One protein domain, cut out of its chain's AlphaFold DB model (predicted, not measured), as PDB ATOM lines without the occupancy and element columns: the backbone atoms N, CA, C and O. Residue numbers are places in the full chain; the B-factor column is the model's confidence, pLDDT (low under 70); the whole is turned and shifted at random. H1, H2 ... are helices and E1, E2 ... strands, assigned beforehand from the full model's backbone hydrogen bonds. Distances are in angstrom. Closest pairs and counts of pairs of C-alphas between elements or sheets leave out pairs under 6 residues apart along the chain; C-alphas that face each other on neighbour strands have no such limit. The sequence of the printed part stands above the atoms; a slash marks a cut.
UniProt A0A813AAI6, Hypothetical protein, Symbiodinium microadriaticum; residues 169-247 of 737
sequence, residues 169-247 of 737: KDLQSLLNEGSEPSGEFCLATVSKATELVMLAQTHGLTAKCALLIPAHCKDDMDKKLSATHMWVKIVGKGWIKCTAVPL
ATOM      1  N   LYS A 169     154.345 201.918 193.849       88.12
ATOM      2  CA  LYS A 169     153.087 202.607 194.189       88.12
ATOM      3  C   LYS A 169     151.870 201.936 193.561       88.12
ATOM      4  O   LYS A 169     150.866 201.757 194.237       88.12
ATOM      5  N   ASP A 170     151.991 201.578 192.291       88.25
ATOM      6  CA  ASP A 170     150.905 201.033 191.482       88.25
ATOM      7  C   ASP A 170     150.598 199.603 191.964       88.25
ATOM      8  O   ASP A 170     149.446 199.269 192.217       88.25
ATOM      9  N   LEU A 171     151.647 198.815 192.253       89.56
ATOM     10  CA  LEU A 171     151.540 197.527 192.945       89.56
ATOM     11  C   LEU A 171     150.866 197.667 194.318       89.56
ATOM     12  O   LEU A 171     149.982 196.881 194.637       89.56
ATOM     13  N   GLN A 172     151.251 198.659 195.130       91.00
ATOM     14  CA  GLN A 172     150.628 198.855 196.443       91.00
ATOM     15  C   GLN A 172     149.135 199.231 196.330       91.00
ATOM     16  O   GLN A 172     148.363 198.798 197.180       91.00
ATOM     17  N   SER A 173     148.714 199.978 195.300       90.94
ATOM     18  CA  SER A 173     147.286 200.267 195.062       90.94
ATOM     19  C   SER A 173     146.515 198.992 194.721       90.94
ATOM     20  O   SER A 173     145.590 198.639 195.443       90.94
ATOM     21  N   LEU A 174     146.980 198.237 193.714       89.94
ATOM     22  CA  LEU A 174     146.334 196.989 193.289       89.94
ATOM     23  C   LEU A 174     146.195 195.987 194.442       89.94
ATOM     24  O   LEU A 174     145.127 195.413 194.623       89.94
ATOM     25  N   LEU A 175     147.236 195.828 195.270       90.75
ATOM     26  CA  LEU A 175     147.179 194.929 196.425       90.75
ATOM     27  C   LEU A 175     146.204 195.399 197.511       90.75
ATOM     28  O   LEU A 175     145.531 194.559 198.094       90.75
ATOM     29  N   ASN A 176     146.090 196.708 197.766       90.31
ATOM     30  CA  ASN A 176     145.082 197.246 198.692       90.31
ATOM     31  C   ASN A 176     143.648 197.088 198.146       90.31
ATOM     32  O   ASN A 176     142.694 197.014 198.916       90.31
ATOM     33  N   GLU A 177     143.500 197.066 196.821       90.12
ATOM     34  CA  GLU A 177     142.242 196.849 196.098       90.12
ATOM     35  C   GLU A 177     141.921 195.349 195.912       90.12
ATOM     36  O   GLU A 177     140.913 195.008 195.296       90.12
ATOM     37  N   GLY A 178     142.769 194.439 196.414       87.69
ATOM     38  CA  GLY A 178     142.619 192.989 196.240       87.69
ATOM     39  C   GLY A 178     142.751 192.507 194.789       87.69
ATOM     40  O   GLY A 178     142.268 191.428 194.456       87.69
ATOM     41  N   SER A 179     143.376 193.302 193.921       89.12
ATOM     42  CA  SER A 179     143.544 193.027 192.492       89.12
ATOM     43  C   SER A 179     144.920 192.437 192.179       89.12
ATOM     44  O   SER A 179     145.936 192.818 192.768       89.12
ATOM     45  N   GLU A 180     144.979 191.522 191.208       87.75
ATOM     46  CA  GLU A 180     146.242 190.902 190.805       87.75
ATOM     47  C   GLU A 180     147.156 191.869 190.016       87.75
ATOM     48  O   GLU A 180     146.692 192.607 189.142       87.75
ATOM     49  N   PRO A 181     148.477 191.878 190.287       87.69
ATOM     50  CA  PRO A 181     149.426 192.705 189.553       87.69
ATOM     51  C   PRO A 181     149.653 192.213 188.119       87.69
ATOM     52  O   PRO A 181     149.975 191.055 187.876       87.69
ATOM     53  N   SER A 182     149.604 193.146 187.167       79.00
ATOM     54  CA  SER A 182     149.863 192.906 185.739       79.00
ATOM     55  C   SER A 182     151.349 192.953 185.337       79.00
ATOM     56  O   SER A 182     151.677 192.843 184.152       79.00
ATOM     57  N   GLY A 183     152.251 193.152 186.304       80.56
ATOM     58  CA  GLY A 183     153.701 193.146 186.115       80.56
ATOM     59  C   GLY A 183     154.361 191.994 186.865       80.56
ATOM     60  O   GLY A 183     153.934 191.616 187.951       80.56
ATOM     61  N   GLU A 184     155.434 191.462 186.287       83.56
ATOM     62  CA  GLU A 184     156.140 190.283 186.803       83.56
ATOM     63  C   GLU A 184     157.204 190.635 187.849       83.56
ATOM     64  O   GLU A 184     157.684 189.751 188.559       83.56
ATOM     65  N   PHE A 185     157.610 191.904 187.968       87.44
ATOM     66  CA  PHE A 185     158.531 192.319 189.025       87.44
ATOM     67  C   PHE A 185     158.341 193.756 189.498       87.44
ATOM     68  O   PHE A 185     157.938 194.642 188.744       87.44
ATOM     69  N   CYS A 186     158.730 193.993 190.751       87.12
ATOM     70  CA  CYS A 186     158.773 195.305 191.381       87.12
ATOM     71  C   CYS A 186     160.076 195.485 192.167       87.12
ATOM     72  O   CYS A 186     160.484 194.608 192.928       87.12
ATOM     73  N   LEU A 187     160.708 196.654 192.053       84.62
ATOM     74  CA  LEU A 187     161.840 197.034 192.901       84.62
ATOM     75  C   LEU A 187     161.341 197.461 194.292       84.62
ATOM     76  O   LEU A 187     160.548 198.397 194.411       84.62
ATOM     77  N   ALA A 188     161.824 196.804 195.350       84.38
ATOM     78  CA  ALA A 188     161.367 197.022 196.723       84.38
ATOM     79  C   ALA A 188     162.526 197.139 197.731       84.38
ATOM     80  O   ALA A 188     163.654 196.699 197.503       84.38
ATOM     81  N   THR A 189     162.241 197.735 198.891       82.81
ATOM     82  CA  THR A 189     163.094 197.617 200.084       82.81
ATOM     83  C   THR A 189     162.606 196.456 200.945       82.81
ATOM     84  O   THR A 189     161.431 196.108 200.879       82.81
ATOM     85  N   VAL A 190     163.468 195.903 201.807       81.56
ATOM     86  CA  VAL A 190     163.128 194.794 202.727       81.56
ATOM     87  C   VAL A 190     161.802 195.026 203.459       81.56
ATOM     88  O   VAL A 190     160.896 194.209 203.368       81.56
ATOM     89  N   SER A 191     161.658 196.188 204.108       82.12
ATOM     90  CA  SER A 191     160.447 196.541 204.863       82.12
ATOM     91  C   SER A 191     159.186 196.578 204.001       82.12
ATOM     92  O   SER A 191     158.120 196.226 204.493       82.12
ATOM     93  N   LYS A 192     159.293 197.016 202.739       86.44
ATOM     94  CA  LYS A 192     158.153 197.061 201.816       86.44
ATOM     95  C   LYS A 192     157.868 195.701 201.190       86.44
ATOM     96  O   LYS A 192     156.709 195.401 200.950       86.44
ATOM     97  N   ALA A 193     158.882 194.862 200.981       87.00
ATOM     98  CA  ALA A 193     158.678 193.502 200.499       87.00
ATOM     99  C   ALA A 193     157.850 192.675 201.498       87.00
ATOM    100  O   ALA A 193     156.864 192.069 201.101       87.00
ATOM    101  N   THR A 194     158.177 192.733 202.796       86.25
ATOM    102  CA  THR A 194     157.380 192.069 203.844       86.25
ATOM    103  C   THR A 194     155.929 192.565 203.874       86.25
ATOM    104  O   THR A 194     155.013 191.755 203.931       86.25
ATOM    105  N   GLU A 195     155.711 193.882 203.801       89.06
ATOM    106  CA  GLU A 195     154.371 194.496 203.807       89.06
ATOM    107  C   GLU A 195     153.519 194.030 202.611       89.06
ATOM    108  O   GLU A 195     152.369 193.640 202.790       89.06
ATOM    109  N   LEU A 196     154.095 194.007 201.404       90.31
ATOM    110  CA  LEU A 196     153.388 193.619 200.178       90.31
ATOM    111  C   LEU A 196     153.097 192.110 200.113       90.31
ATOM    112  O   LEU A 196     152.024 191.737 199.650       90.31
ATOM    113  N   VAL A 197     153.995 191.250 200.615       90.38
ATOM    114  CA  VAL A 197     153.736 189.799 200.727       90.38
ATOM    115  C   VAL A 197     152.586 189.525 201.700       90.38
ATOM    116  O   VAL A 197     151.674 188.775 201.365       90.38
ATOM    117  N   MET A 198     152.571 190.176 202.870       88.31
ATOM    118  CA  MET A 198     151.470 190.032 203.835       88.31
ATOM    119  C   MET A 198     150.131 190.518 203.260       88.31
ATOM    120  O   MET A 198     149.105 189.876 203.481       88.31
ATOM    121  N   LEU A 199     150.121 191.617 202.496       89.56
ATOM    122  CA  LEU A 199     148.915 192.097 201.807       89.56
ATOM    123  C   LEU A 199     148.435 191.094 200.746       89.56
ATOM    124  O   LEU A 199     147.271 190.702 200.760       89.56
ATOM    125  N   ALA A 200     149.327 190.611 199.878       89.12
ATOM    126  CA  ALA A 200     148.978 189.644 198.838       89.12
ATOM    127  C   ALA A 200     148.464 188.307 199.410       89.12
ATOM    128  O   ALA A 200     147.515 187.739 198.873       89.12
ATOM    129  N   GLN A 201     149.032 187.841 200.529       87.94
ATOM    130  CA  GLN A 201     148.534 186.681 201.277       87.94
ATOM    131  C   GLN A 201     147.146 186.931 201.883       87.94
ATOM    132  O   GLN A 201     146.285 186.060 201.807       87.94
ATOM    133  N   THR A 202     146.913 188.123 202.441       89.00
ATOM    134  CA  THR A 202     145.624 188.511 203.050       89.00
ATOM    135  C   THR A 202     144.493 188.534 202.019       89.00
ATOM    136  O   THR A 202     143.376 188.129 202.324       89.00
ATOM    137  N   HIS A 203     144.789 188.964 200.790       88.38
ATOM    138  CA  HIS A 203     143.849 188.960 199.663       88.38
ATOM    139  C   HIS A 203     143.826 187.636 198.871       88.38
ATOM    140  O   HIS A 203     143.094 187.536 197.891       88.38
ATOM    141  N   GLY A 204     144.595 186.618 199.278       86.19
ATOM    142  CA  GLY A 204     144.590 185.290 198.649       86.19
ATOM    143  C   GLY A 204     145.079 185.257 197.195       86.19
ATOM    144  O   GLY A 204     144.667 184.386 196.434       86.19
ATOM    145  N   LEU A 205     145.924 186.212 196.791       88.62
ATOM    146  CA  LEU A 205     146.316 186.392 195.390       88.62
ATOM    147  C   LEU A 205     147.261 185.289 194.897       88.62
ATOM    148  O   LEU A 205     148.075 184.756 195.655       88.62
ATOM    149  N   THR A 206     147.203 184.995 193.597       85.81
ATOM    150  CA  THR A 206     147.942 183.886 192.968       85.81
ATOM    151  C   THR A 206     148.983 184.334 191.944       85.81
ATOM    152  O   THR A 206     149.883 183.560 191.612       85.81
ATOM    153  N   ALA A 207     148.925 185.584 191.481       84.88
ATOM    154  CA  ALA A 207     149.857 186.151 190.510       84.88
ATOM    155  C   ALA A 207     151.341 185.950 190.877       84.88
ATOM    156  O   ALA A 207     151.780 186.222 192.001       84.88
ATOM    157  N   LYS A 208     152.131 185.529 189.881       86.38
ATOM    158  CA  LYS A 208     153.591 185.383 189.976       86.38
ATOM    159  C   LYS A 208     154.270 186.731 189.747       86.38
ATOM    160  O   LYS A 208     154.455 187.153 188.610       86.38
ATOM    161  N   CYS A 209     154.674 187.389 190.829       88.19
ATOM    162  CA  CYS A 209     155.446 188.631 190.790       88.19
ATOM    163  C   CYS A 209     156.655 188.541 191.733       88.19
ATOM    164  O   CYS A 209     156.531 188.089 192.870       88.19
ATOM    165  N   ALA A 210     157.826 188.997 191.282       89.25
ATOM    166  CA  ALA A 210     159.054 189.038 192.071       89.25
ATOM    167  C   ALA A 210     159.320 190.430 192.668       89.25
ATOM    168  O   ALA A 210     159.409 191.436 191.964       89.25
ATOM    169  N   LEU A 211     159.540 190.484 193.977       89.31
ATOM    170  CA  LEU A 211     159.988 191.673 194.692       89.31
ATOM    171  C   LEU A 211     161.520 191.671 194.742       89.31
ATOM    172  O   LEU A 211     162.136 190.887 195.465       89.31
ATOM    173  N   LEU A 212     162.142 192.535 193.941       87.25
ATOM    174  CA  LEU A 212     163.592 192.622 193.775       87.25
ATOM    175  C   LEU A 212     164.216 193.606 194.766       87.25
ATOM    176  O   LEU A 212     163.912 194.803 194.752       87.25
ATOM    177  N   ILE A 213     165.144 193.106 195.587       85.50
ATOM    178  CA  ILE A 213     165.838 193.871 196.625       85.50
ATOM    179  C   ILE A 213     167.316 194.101 196.220       85.50
ATOM    180  O   ILE A 213     168.065 193.132 196.056       85.50
ATOM    181  N   PRO A 214     167.774 195.368 196.087       66.69
ATOM    182  CA  PRO A 214     169.096 195.748 195.552       66.69
ATOM    183  C   PRO A 214     170.361 195.299 196.291       66.69
ATOM    184  O   PRO A 214     171.463 195.597 195.830       66.69
ATOM    185  N   ALA A 215     170.235 194.709 197.473       64.06
ATOM    186  CA  ALA A 215     171.354 194.437 198.364       64.06
ATOM    187  C   ALA A 215     171.218 193.033 198.943       64.06
ATOM    188  O   ALA A 215     170.103 192.597 199.232       64.06
ATOM    189  N   HIS A 216     172.357 192.373 199.173       59.66
ATOM    190  CA  HIS A 216     172.402 191.165 199.988       59.66
ATOM    191  C   HIS A 216     171.779 191.467 201.356       59.66
ATOM    192  O   HIS A 216     172.328 192.218 202.167       59.66
ATOM    193  N   CYS A 217     170.586 190.920 201.561       53.84
ATOM    194  CA  CYS A 217     169.914 190.914 202.848       53.84
ATOM    195  C   CYS A 217     170.552 189.829 203.719       53.84
ATOM    196  O   CYS A 217     171.146 188.894 203.191       53.84
ATOM    197  N   LYS A 218     170.471 189.987 205.042       55.38
ATOM    198  CA  LYS A 218     170.992 188.985 205.976       55.38
ATOM    199  C   LYS A 218     170.100 187.742 205.984       55.38
ATOM    200  O   LYS A 218     168.880 187.879 205.887       55.38
ATOM    201  N   ASP A 219     170.728 186.600 206.226       54.03
ATOM    202  CA  ASP A 219     170.199 185.232 206.152       54.03
ATOM    203  C   ASP A 219     168.877 184.998 206.928       54.03
ATOM    204  O   ASP A 219     168.086 184.120 206.586       54.03
ATOM    205  N   ASP A 220     168.582 185.818 207.947       52.91
ATOM    206  CA  ASP A 220     167.309 185.807 208.693       52.91
ATOM    207  C   ASP A 220     166.065 186.062 207.814       52.91
ATOM    208  O   ASP A 220     164.949 185.693 208.191       52.91
ATOM    209  N   MET A 221     166.230 186.716 206.658       56.88
ATOM    210  CA  MET A 221     165.138 186.987 205.713       56.88
ATOM    211  C   MET A 221     164.783 185.773 204.852       56.88
ATOM    212  O   MET A 221     163.609 185.579 204.524       56.88
ATOM    213  N   ASP A 222     165.773 184.949 204.506       57.34
ATOM    214  CA  ASP A 222     165.622 183.901 203.493       57.34
ATOM    215  C   ASP A 222     164.667 182.799 203.973       57.34
ATOM    216  O   ASP A 222     163.848 182.297 203.204       57.34
ATOM    217  N   LYS A 223     164.671 182.524 205.286       57.41
ATOM    218  CA  LYS A 223     163.769 181.566 205.950       57.41
ATOM    219  C   LYS A 223     162.324 182.050 206.122       57.41
ATOM    220  O   LYS A 223     161.464 181.229 206.421       57.41
ATOM    221  N   LYS A 224     162.046 183.356 206.007       64.19
ATOM    222  CA  LYS A 224     160.711 183.927 206.288       64.19
ATOM    223  C   LYS A 224     159.903 184.297 205.051       64.19
ATOM    224  O   LYS A 224     158.682 184.320 205.140       64.19
ATOM    225  N   LEU A 225     160.560 184.617 203.936       67.19
ATOM    226  CA  LEU A 225     159.903 185.074 202.704       67.19
ATOM    227  C   LEU A 225     160.290 184.243 201.466       67.19
ATOM    228  O   LEU A 225     160.182 184.741 200.351       67.19
ATOM    229  N   SER A 226     160.784 183.012 201.651       76.12
ATOM    230  CA  SER A 226     161.218 182.115 200.560       76.12
ATOM    231  C   SER A 226     162.147 182.808 199.552       76.12
ATOM    232  O   SER A 226     161.981 182.707 198.334       76.12
ATOM    233  N   ALA A 227     163.089 183.598 200.070       81.44
ATOM    234  CA  ALA A 227     163.873 184.509 199.252       81.44
ATOM    235  C   ALA A 227     164.957 183.754 198.467       81.44
ATOM    236  O   ALA A 227     165.662 182.906 199.006       81.44
ATOM    237  N   THR A 228     165.113 184.088 197.186       82.94
ATOM    238  CA  THR A 228     166.099 183.473 196.288       82.94
ATOM    239  C   THR A 228     167.102 184.525 195.823       82.94
ATOM    240  O   THR A 228     166.724 185.605 195.370       82.94
ATOM    241  N   HIS A 229     168.401 184.240 195.907       80.62
ATOM    242  CA  HIS A 229     169.420 185.128 195.342       80.62
ATOM    243  C   HIS A 229     169.618 184.849 193.851       80.62
ATOM    244  O   HIS A 229     169.992 183.740 193.476       80.62
ATOM    245  N   MET A 230     169.463 185.868 193.005       77.62
ATOM    246  CA  MET A 230     169.639 185.724 191.560       77.62
ATOM    247  C   MET A 230     170.355 186.918 190.927       77.62
ATOM    248  O   MET A 230     170.432 188.010 191.493       77.62
ATOM    249  N   TRP A 231     170.929 186.687 189.748       79.81
ATOM    250  CA  TRP A 231     171.607 187.709 188.957       79.81
ATOM    251  C   TRP A 231     170.631 188.339 187.970       79.81
ATOM    252  O   TRP A 231     169.963 187.623 187.230       79.81
ATOM    253  N   VAL A 232     170.585 189.670 187.937       78.75
ATOM    254  CA  VAL A 232     169.736 190.447 187.028       78.75
ATOM    255  C   VAL A 232     170.589 191.402 186.186       78.75
ATOM    256  O   VAL A 232     171.490 192.063 186.710       78.75
ATOM    257  N   LYS A 233     170.347 191.476 184.871       78.31
ATOM    258  CA  LYS A 233     171.070 192.382 183.955       78.31
ATOM    259  C   LYS A 233     170.356 193.736 183.923       78.31
ATOM    260  O   LYS A 233     169.182 193.803 183.572       78.31
ATOM    261  N   ILE A 234     171.056 194.819 184.261       77.50
ATOM    262  CA  ILE A 234     170.505 196.184 184.330       77.50
ATOM    263  C   ILE A 234     171.112 197.062 183.232       77.50
ATOM    264  O   ILE A 234     172.334 197.092 183.045       77.50
ATOM    265  N   VAL A 235     170.263 197.818 182.526       72.75
ATOM    266  CA  VAL A 235     170.686 198.733 181.452       72.75
ATOM    267  C   VAL A 235     171.723 199.731 181.981       72.75
ATOM    268  O   VAL A 235     171.500 200.408 182.985       72.75
ATOM    269  N   GLY A 236     172.879 199.804 181.316       68.06
ATOM    270  CA  GLY A 236     173.977 200.716 181.664       68.06
ATOM    271  C   GLY A 236     174.730 200.400 182.965       68.06
ATOM    272  O   GLY A 236     175.631 201.153 183.328       68.06
ATOM    273  N   LYS A 237     174.385 199.316 183.678       66.94
ATOM    274  CA  LYS A 237     175.041 198.900 184.937       66.94
ATOM    275  C   LYS A 237     175.565 197.461 184.938       66.94
ATOM    276  O   LYS A 237     176.324 197.111 185.837       66.94
ATOM    277  N   GLY A 238     175.205 196.654 183.941       74.81
ATOM    278  CA  GLY A 238     175.640 195.262 183.836       74.81
ATOM    279  C   GLY A 238     174.880 194.338 184.789       74.81
ATOM    280  O   GLY A 238     173.746 194.623 185.175       74.81
ATOM    281  N   TRP A 239     175.492 193.208 185.137       77.38
ATOM    282  CA  TRP A 239     174.905 192.214 186.035       77.38
ATOM    283  C   TRP A 239     175.004 192.644 187.502       77.38
ATOM    284  O   TRP A 239     176.090 192.949 187.994       77.38
ATOM    285  N   ILE A 240     173.877 192.618 188.214       74.00
ATOM    286  CA  ILE A 240     173.794 192.866 189.657       74.00
ATOM    287  C   ILE A 240     173.167 191.645 190.328       74.00
ATOM    288  O   ILE A 240     172.215 191.066 189.812       74.00
ATOM    289  N   LYS A 241     173.703 191.238 191.482       77.81
ATOM    290  CA  LYS A 241     173.110 190.188 192.312       77.81
ATOM    291  C   LYS A 241     172.066 190.811 193.237       77.81
ATOM    292  O   LYS A 241     172.381 191.743 193.977       77.81
ATOM    293  N   CYS A 242     170.842 190.302 193.192       80.50
ATOM    294  CA  CYS A 242     169.716 190.784 193.986       80.50
ATOM    295  C   CYS A 242     169.072 189.630 194.758       80.50
ATOM    296  O   CYS A 242     169.173 188.466 194.366       80.50
ATOM    297  N   THR A 243     168.385 189.960 195.849       86.06
ATOM    298  CA  THR A 243     167.465 189.025 196.504       86.06
ATOM    299  C   THR A 243     166.087 189.211 195.879       86.06
ATOM    300  O   THR A 243     165.552 190.319 195.910       86.06
ATOM    301  N   ALA A 244     165.532 188.151 195.300       86.94
ATOM    302  CA  ALA A 244     164.173 188.099 194.787       86.94
ATOM    303  C   ALA A 244     163.275 187.388 195.803       86.94
ATOM    304  O   ALA A 244     163.563 186.268 196.222       86.94
ATOM    305  N   VAL A 245     162.194 188.047 196.203       89.44
ATOM    306  CA  VAL A 245     161.157 187.489 197.077       89.44
ATOM    307  C   VAL A 245     159.899 187.266 196.233       89.44
ATOM    308  O   VAL A 245     159.462 188.219 195.586       89.44
ATOM    309  N   PRO A 246     159.313 186.058 196.189       89.56
ATOM    310  CA  PRO A 246     158.025 185.861 195.534       89.56
ATOM    311  C   PRO A 246     156.929 186.615 196.301       89.56
ATOM    312  O   PRO A 246     156.898 186.604 197.531       89.56
ATOM    313  N   LEU A 247     156.036 187.294 195.580       88.19
ATOM    314  CA  LEU A 247     154.921 188.039 196.173       88.19
ATOM    315  C   LEU A 247     153.890 187.109 196.839       88.19
ATOM    316  O   LEU A 247     153.270 187.482 197.832       88.19
TER     317      LEU A 247
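This is residues 169 to 247 of the 737 residues of the protein "Hypothetical protein" of Symbiodinium microadriaticum (UniProt A0A813AAI6). A strongly twisted sheet of four strands has helix H2 along one face, with the smaller H1 beside H2, while the hairpin of E3 and E4 reaches away from H1 to make the other end. Residues 214 to 227 form a long loop between E2 and E3. The printed part has 79 residues with two named helices and four named strands, in the order H1, E1, H2, E2, E3, E4; the mixed sheet runs E1, E2, E4, E3. The class is mixed, helices and strands; the whole is compact, with a radius of gyration of the C-alphas of 12.6 A and spans of 35 by 29 by 18 A.

H1, residues 169 to 176, touches residues 196 to 200 alone of H2, residues 190 to 202, the same way at a shallow tilt of 33 degrees, only just short of steep; their closest C-alphas, of Leu 175 and Ala 200, are 6.1 A apart. E1, residues 185 to 187, and E2, residues 210 to 213, are parallel, with N 186 and O 210 within hydrogen-bond range at 2.9 A. E1, H2 and E2 make a strand-helix-strand unit, two parallel neighbours with a helix between, its crossover right-handed. H2 is on the sheet, 9.9 A in height, giving two layers, helix and sheet. E4, residues 238 to 246, is antiparallel to E2 (N 211 and O 245, 2.8 A) and bends by 57 degrees at residue 241. E3, residues 228 to 234, forms an antiparallel hairpin with E4, N 232 and O 240 being 2.8 A apart. Every O i to N i+4 pair is within range in H1 and H2.

H1 begins at C-alpha 169, (153.087, 202.607, 194.189). First to last C-alpha, H2 measures 18.6 A, E3 18.0 A and E4 23.1 A. E4 ends at C-alpha 246, (158.025, 185.861, 195.534).

The C-alphas farthest apart, of Thr 202 and Gly 236, are 37.6 A apart. The printed part has no cut, and the link E2 to E3 is long. pLDDT is under 70 at residues 214 to 225 and 236 to 237.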